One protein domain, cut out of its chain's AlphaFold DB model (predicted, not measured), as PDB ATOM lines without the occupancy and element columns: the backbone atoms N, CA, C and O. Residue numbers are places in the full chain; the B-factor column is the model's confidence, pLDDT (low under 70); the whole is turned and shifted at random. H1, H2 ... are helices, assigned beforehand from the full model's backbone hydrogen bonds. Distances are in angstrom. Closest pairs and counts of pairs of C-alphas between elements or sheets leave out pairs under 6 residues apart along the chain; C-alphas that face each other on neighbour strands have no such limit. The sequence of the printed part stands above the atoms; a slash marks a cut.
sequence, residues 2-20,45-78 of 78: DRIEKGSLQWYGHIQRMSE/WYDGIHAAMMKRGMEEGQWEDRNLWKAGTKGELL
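This is residues 2 to 20 and 45 to 78 of the 78 residues of an uncharacterized protein of Blattella germanica (UniProt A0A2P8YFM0). Three helices make a small compact cluster: H1 and H3 lie side by side and run opposite ways, and H2 crosses H1 at a wide angle. H1 is the longest helix and the one that both others pack on, while H2 and H3 come near each other at Met 53 and Gly 72 and are joined by a loop of ten residues. The printed part has 53 residues, with three named helices in the order H1, H2, H3 and no named strand; the class is all helix. The whole is compact, with a radius of gyration of the C-alphas of 10.0 A, and its C-alphas span 28 by 23 by 17 A along the three main axes.

The printed part begins at Asp 2, and H1 follows as residues 3 to 16, from C-alpha 3 at (126.925, 117.068, 163.118) to C-alpha 16 at (133.551, 134.600, 170.040), a length of 20.0 A. Residues 17 to 20 follow H1 up to the cut. After the cut H2 holds residues 45 to 55, from C-alpha 45 at (136.385, 126.918, 157.719), and is 15.3 A long. Residues 56 to 65 link it to H3, which holds residues 66 to 74, is 12.3 A long and ends with C-alpha 74 at (120.023, 123.423, 166.667). Residues 75 to 78 follow H3, and Leu 78 is the chain's last residue.

H1 touches H2, and their closest C-alphas, those of Leu 9 and Ile 49, are 6.5 A apart. The lines of H1 and H2 are about perpendicular, at 77 degrees. H1 also touches H3, with the closest C-alphas, those of Lys 6 and Thr 73, 5.7 A apart. H1 and H3 run opposite ways at a shallow tilt of 21 degrees. H2 and H3 are close but not clearly touching: their closest C-alphas, those of Met 53 and Gly 72, are 8.0 A apart. The lines of H2 and H3 are about perpendicular, at 90 degrees. In H1, H2 and H3 every pair of O of residue i and N of residue i+4 is within hydrogen-bond range.

The two C-alphas farthest apart are those of Glu 20 and Leu 78, at 30.3 A. Residues 21 to 44 are not printed, and C-alphas 20 and 45 are 20.0 A apart across this cut, which lies in the link from H1 to H2. The link from H2 to H3 is short. The mean pLDDT of the printed part is 91.9, and the model's confidence is under 70 at residues 77 to 78.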
ATOM      1  N   ASP A   2     123.651 118.548 159.965       84.69
ATOM      2  CA  ASP A   2     125.009 117.998 159.902       84.69
ATOM      3  C   ASP A   2     125.707 118.185 161.263       84.69
ATOM      4  O   ASP A   2     125.739 119.285 161.827       84.69
ATOM      5  N   ARG A   3     126.235 117.089 161.821       88.75
ATOM      6  CA  ARG A   3     126.925 117.068 163.118       88.75
ATOM      7  C   ARG A   3     128.161 117.966 163.105       88.75
ATOM      8  O   ARG A   3     128.461 118.591 164.122       88.75
ATOM      9  N   ILE A   4     128.851 118.038 161.967       90.62
ATOM     10  CA  ILE A   4     130.063 118.843 161.792       90.62
ATOM     11  C   ILE A   4     129.714 120.330 161.835       90.62
ATOM     12  O   ILE A   4     130.354 121.100 162.550       90.62
ATOM     13  N   GLU A   5     128.667 120.726 161.119       91.00
ATOM     14  CA  GLU A   5     128.199 122.110 161.052       91.00
ATOM     15  C   GLU A   5     127.728 122.612 162.426       91.00
ATOM     16  O   GLU A   5     128.161 123.665 162.892       91.00
ATOM     17  N   LYS A   6     126.925 121.804 163.134       92.69
ATOM     18  CA  LYS A   6     126.480 122.118 164.500       92.69
ATOM     19  C   LYS A   6     127.658 122.278 165.463       92.69
ATOM     20  O   LYS A   6     127.704 123.258 166.205       92.69
ATOM     21  N   GLY A   7     128.602 121.335 165.459       94.56
ATOM     22  CA  GLY A   7     129.790 121.410 166.314       94.56
ATOM     23  C   GLY A   7     130.652 122.633 165.997       94.56
ATOM     24  O   GLY A   7     131.135 123.303 166.908       94.56
ATOM     25  N   SER A   8     130.764 122.979 164.713       94.75
ATOM     26  CA  SER A   8     131.498 124.160 164.255       94.75
ATOM     27  C   SER A   8     130.854 125.455 164.767       94.75
ATOM     28  O   SER A   8     131.565 126.295 165.310       94.75
ATOM     29  N   LEU A   9     129.524 125.597 164.698       95.94
ATOM     30  CA  LEU A   9     128.809 126.757 165.257       95.94
ATOM     31  C   LEU A   9     128.913 126.831 166.788       95.94
ATOM     32  O   LEU A   9     129.093 127.906 167.360       95.94
ATOM     33  N   GLN A  10     128.826 125.696 167.488       95.62
ATOM     34  CA  GLN A  10     128.995 125.665 168.944       95.62
ATOM     35  C   GLN A  10     130.385 126.154 169.360       95.62
ATOM     36  O   GLN A  10     130.497 126.999 170.252       95.62
ATOM     37  N   TRP A  11     131.425 125.657 168.687       95.94
ATOM     38  CA  TRP A  11     132.799 126.083 168.916       95.94
ATOM     39  C   TRP A  11     132.997 127.556 168.550       95.94
ATOM     40  O   TRP A  11     133.533 128.308 169.356       95.94
ATOM     41  N   TYR A  12     132.481 128.001 167.402       96.69
ATOM     42  CA  TYR A  12     132.590 129.392 166.960       96.69
ATOM     43  C   TYR A  12     132.006 130.375 167.976       96.69
ATOM     44  O   TYR A  12     132.707 131.276 168.427       96.69
ATOM     45  N   GLY A  13     130.765 130.159 168.425       96.88
ATOM     46  CA  GLY A  13     130.168 131.023 169.443       96.88
ATOM     47  C   GLY A  13     130.906 130.956 170.783       96.88
ATOM     48  O   GLY A  13     130.967 131.949 171.502       96.88
ATOM     49  N   HIS A  14     131.484 129.802 171.143       96.50
ATOM     50  CA  HIS A  14     132.321 129.700 172.340       96.50
ATOM     51  C   HIS A  14     133.575 130.570 172.237       96.50
ATOM     52  O   HIS A  14     133.864 131.285 173.191       96.50
ATOM     53  N   ILE A  15     134.272 130.527 171.098       96.62
ATOM     54  CA  ILE A  15     135.448 131.361 170.838       96.62
ATOM     55  C   ILE A  15     135.062 132.834 170.817       96.62
ATOM     56  O   ILE A  15     135.735 133.621 171.467       96.62
ATOM     57  N   GLN A  16     133.969 133.204 170.141       96.56
ATOM     58  CA  GLN A  16     133.551 134.600 170.040       96.56
ATOM     59  C   GLN A  16     133.270 135.245 171.403       96.56
ATOM     60  O   GLN A  16     133.648 136.394 171.600       96.56
ATOM     61  N   ARG A  17     132.710 134.485 172.354       96.69
ATOM     62  CA  ARG A  17     132.474 134.926 173.742       96.69
ATOM     63  C   ARG A  17     133.718 134.912 174.642       96.69
ATOM     64  O   ARG A  17     133.622 135.285 175.811       96.69
ATOM     65  N   MET A  18     134.854 134.381 174.186       97.12
ATOM     66  CA  MET A  18     136.101 134.512 174.947       97.12
ATOM     67  C   MET A  18     136.587 135.961 174.891       97.12
ATOM     68  O   MET A  18     136.324 136.653 173.911       97.12
ATOM     69  N   SER A  19     137.335 136.400 175.910       96.69
ATOM     70  CA  SER A  19     137.966 137.721 175.849       96.69
ATOM     71  C   SER A  19     138.984 137.792 174.706       96.69
ATOM     72  O   SER A  19     139.556 136.773 174.300       96.69
ATOM     73  N   GLU A  20     139.200 139.000 174.189       94.69
ATOM     74  CA  GLU A  20     140.042 139.244 173.013       94.69
ATOM     75  C   GLU A  20     141.516 138.888 173.247       94.69
ATOM     76  O   GLU A  20     142.225 138.562 172.299       94.69
ATOM     77  N   TRP A  45     137.294 127.244 156.623       89.38
ATOM     78  CA  TRP A  45     136.385 126.918 157.719       89.38
ATOM     79  C   TRP A  45     135.490 128.116 158.090       89.38
ATOM     80  O   TRP A  45     134.301 127.929 158.324       89.38
ATOM     81  N   TYR A  46     136.028 129.342 158.030       90.88
ATOM     82  CA  TYR A  46     135.281 130.582 158.271       90.88
ATOM     83  C   TYR A  46     134.144 130.767 157.252       90.88
ATOM     84  O   TYR A  46     133.010 131.019 157.642       90.88
ATOM     85  N   ASP A  47     134.406 130.520 155.962       91.94
ATOM     86  CA  ASP A  47     133.360 130.547 154.922       91.94
ATOM     87  C   ASP A  47     132.250 129.520 155.206       91.94
ATOM     88  O   ASP A  47     131.077 129.766 154.939       91.94
ATOM     89  N   GLY A  48     132.621 128.357 155.756       93.50
ATOM     90  CA  GLY A  48     131.675 127.324 156.178       93.50
ATOM     91  C   GLY A  48     130.795 127.764 157.349       93.50
ATOM     92  O   GLY A  48     129.589 127.534 157.311       93.50
ATOM     93  N   ILE A  49     131.374 128.431 158.353       94.56
ATOM     94  CA  ILE A  49     130.627 129.025 159.473       94.56
ATOM     95  C   ILE A  49     129.630 130.066 158.972       94.56
ATOM     96  O   ILE A  49     128.453 129.983 159.313       94.56
ATOM     97  N   HIS A  50     130.071 130.996 158.123       93.88
ATOM     98  CA  HIS A  50     129.201 132.040 157.576       93.88
ATOM     99  C   HIS A  50     128.051 131.466 156.762       93.88
ATOM    100  O   HIS A  50     126.900 131.842 156.962       93.88
ATOM    101  N   ALA A  51     128.328 130.483 155.902       94.19
ATOM    102  CA  ALA A  51     127.276 129.788 155.168       94.19
ATOM    103  C   ALA A  51     126.277 129.088 156.108       94.19
ATOM    104  O   ALA A  51     125.071 129.113 155.857       94.19
ATOM    105  N   ALA A  52     126.762 128.491 157.199       94.12
ATOM    106  CA  ALA A  52     125.924 127.832 158.194       94.12
ATOM    107  C   ALA A  52     125.042 128.816 158.976       94.12
ATOM    108  O   ALA A  52     123.870 128.519 159.218       94.12
ATOM    109  N   MET A  53     125.586 129.974 159.356       95.00
ATOM    110  CA  MET A  53     124.834 131.046 160.012       95.00
ATOM    111  C   MET A  53     123.751 131.601 159.085       95.00
ATOM    112  O   MET A  53     122.580 131.597 159.455       95.00
ATOM    113  N   MET A  54     124.111 131.947 157.845       94.12
ATOM    114  CA  MET A  54     123.172 132.468 156.843       94.12
ATOM    115  C   MET A  54     122.032 131.488 156.550       94.12
ATOM    116  O   MET A  54     120.875 131.888 156.468       94.12
ATOM    117  N   LYS A  55     122.330 130.184 156.460       92.69
ATOM    118  CA  LYS A  55     121.318 129.135 156.259       92.69
ATOM    119  C   LYS A  55     120.267 129.075 157.381       92.69
ATOM    120  O   LYS A  55     119.185 128.557 157.143       92.69
ATOM    121  N   ARG A  56     120.597 129.562 158.579       91.31
ATOM    122  CA  ARG A  56     119.756 129.535 159.791       91.31
ATOM    123  C   ARG A  56     119.256 130.928 160.192       91.31
ATOM    124  O   ARG A  56     118.790 131.107 161.312       91.31
ATOM    125  N   GLY A  57     119.456 131.932 159.332       93.19
ATOM    126  CA  GLY A  57     119.183 133.341 159.638       93.19
ATOM    127  C   GLY A  57     119.834 133.832 160.930       93.19
ATOM    128  O   GLY A  57     119.248 134.641 161.644       93.19
ATOM    129  N   MET A  58     121.015 133.307 161.258       94.69
ATOM    130  CA  MET A  58     121.787 133.774 162.401       94.69
ATOM    131  C   MET A  58     122.635 134.971 161.987       94.69
ATOM    132  O   MET A  58     123.294 134.941 160.948       94.69
ATOM    133  N   GLU A  59     122.662 135.988 162.836       94.12
ATOM    134  CA  GLU A  59     123.399 137.229 162.606       94.12
ATOM    135  C   GLU A  59     124.677 137.288 163.454       94.12
ATOM    136  O   GLU A  59     124.822 136.590 164.466       94.12
ATOM    137  N   GLU A  60     125.629 138.125 163.038       93.62
ATOM    138  CA  GLU A  60     126.812 138.410 163.849       93.62
ATOM    139  C   GLU A  60     126.419 139.054 165.189       93.62
ATOM    140  O   GLU A  60     125.456 139.807 165.283       93.62
ATOM    141  N   GLY A  61     127.143 138.722 166.257       94.75
ATOM    142  CA  GLY A  61     126.857 139.201 167.613       94.75
ATOM    143  C   GLY A  61     125.808 138.380 168.367       94.75
ATOM    144  O   GLY A  61     125.829 138.364 169.596       94.75
ATOM    145  N   GLN A  62     124.962 137.592 167.688       95.88
ATOM    146  CA  GLN A  62     123.966 136.737 168.360       95.88
ATOM    147  C   GLN A  62     124.585 135.673 169.280       95.88
ATOM    148  O   GLN A  62     123.889 135.084 170.104       95.88
ATOM    149  N   TRP A  63     125.890 135.408 169.165       95.75
ATOM    150  CA  TRP A  63     126.609 134.543 170.098       95.75
ATOM    151  C   TRP A  63     126.663 135.102 171.523       95.75
ATOM    152  O   TRP A  63     126.882 134.305 172.433       95.75
ATOM    153  N   GLU A  64     126.471 136.403 171.745       96.31
ATOM    154  CA  GLU A  64     126.440 136.980 173.096       96.31
ATOM    155  C   GLU A  64     125.254 136.441 173.910       96.31
ATOM    156  O   GLU A  64     125.412 136.037 175.067       96.31
ATOM    157  N   ASP A  65     124.088 136.300 173.274       96.56
ATOM    158  CA  ASP A  65     122.957 135.589 173.862       96.56
ATOM    159  C   ASP A  65     123.137 134.073 173.683       96.56
ATOM    160  O   ASP A  65     122.943 133.485 172.616       96.56
ATOM    161  N   ARG A  66     123.492 133.394 174.779       95.06
ATOM    162  CA  ARG A  66     123.689 131.937 174.791       95.06
ATOM    163  C   ARG A  66     122.435 131.157 174.401       95.06
ATOM    164  O   ARG A  66     122.577 130.078 173.822       95.06
ATOM    165  N   ASN A  67     121.246 131.643 174.751       94.44
ATOM    166  CA  ASN A  67     119.993 130.958 174.453       94.44
ATOM    167  C   ASN A  67     119.655 131.102 172.973       94.44
ATOM    168  O   ASN A  67     119.394 130.088 172.320       94.44
ATOM    169  N   LEU A  68     119.769 132.321 172.438       94.31
ATOM    170  CA  LEU A  68     119.588 132.591 171.013       94.31
ATOM    171  C   LEU A  68     120.586 131.788 170.168       94.31
ATOM    172  O   LEU A  68     120.191 131.058 169.257       94.31
ATOM    173  N   TRP A  69     121.872 131.811 170.537       95.69
ATOM    174  CA  TRP A  69     122.902 131.030 169.853       95.69
ATOM    175  C   TRP A  69     122.607 129.530 169.888       95.69
ATOM    176  O   TRP A  69     122.725 128.833 168.880       95.69
ATOM    177  N   LYS A  70     122.196 129.004 171.050       93.69
ATOM    178  CA  LYS A  70     121.853 127.587 171.210       93.69
ATOM    179  C   LYS A  70     120.662 127.199 170.333       93.69
ATOM    180  O   LYS A  70     120.746 126.150 169.694       93.69
ATOM    181  N   ALA A  71     119.613 128.018 170.275       92.69
ATOM    182  CA  ALA A  71     118.457 127.795 169.405       92.69
ATOM    183  C   ALA A  71     118.874 127.770 167.924       92.69
ATOM    184  O   ALA A  71     118.626 126.787 167.221       92.69
ATOM    185  N   GLY A  72     119.646 128.769 167.486       92.38
ATOM    186  CA  GLY A  72     120.177 128.827 166.124       92.38
ATOM    187  C   GLY A  72     121.040 127.614 165.774       92.38
ATOM    188  O   GLY A  72     120.798 126.946 164.773       92.38
ATOM    189  N   THR A  73     121.976 127.206 166.642       91.44
ATOM    190  CA  THR A  73     122.838 126.034 166.372       91.44
ATOM    191  C   THR A  73     122.078 124.711 166.232       91.44
ATOM    192  O   THR A  73     122.566 123.781 165.584       91.44
ATOM    193  N   LYS A  74     120.889 124.595 166.831       86.56
ATOM    194  CA  LYS A  74     120.023 123.423 166.667       86.56
ATOM    195  C   LYS A  74     119.191 123.468 165.381       86.56
ATOM    196  O   LYS A  74     118.687 122.420 164.987       86.56
ATOM    197  N   GLY A  75     119.113 124.624 164.718       78.88
ATOM    198  CA  GLY A  75     118.195 124.871 163.606       78.88
ATOM    199  C   GLY A  75     116.765 125.124 164.074       78.88
ATOM    200  O   GLY A  75     115.838 124.731 163.388       78.88
ATOM    201  N   GLU A  76     116.590 125.685 165.276       70.75
ATOM    202  CA  GLU A  76     115.278 126.112 165.796       70.75
ATOM    203  C   GLU A  76     114.940 127.554 165.360       70.75
ATOM    204  O   GLU A  76     113.835 128.030 165.602       70.75
ATOM    205  N   LEU A  77     115.891 128.248 164.725       63.16
ATOM    206  CA  LEU A  77     115.707 129.544 164.080       63.16
ATOM    207  C   LEU A  77     115.757 129.305 162.566       63.16
ATOM    208  O   LEU A  77     116.793 128.852 162.076       63.16
ATOM    209  N   LEU A  78     114.623 129.579 161.909       58.44
ATOM    210  CA  LEU A  78     114.283 129.323 160.496       58.44
ATOM    211  C   LEU A  78     114.418 127.866 160.009       58.44
ATOM    212  O   LEU A  78     115.540 127.318 159.932       58.44
TER     213      LEU A  78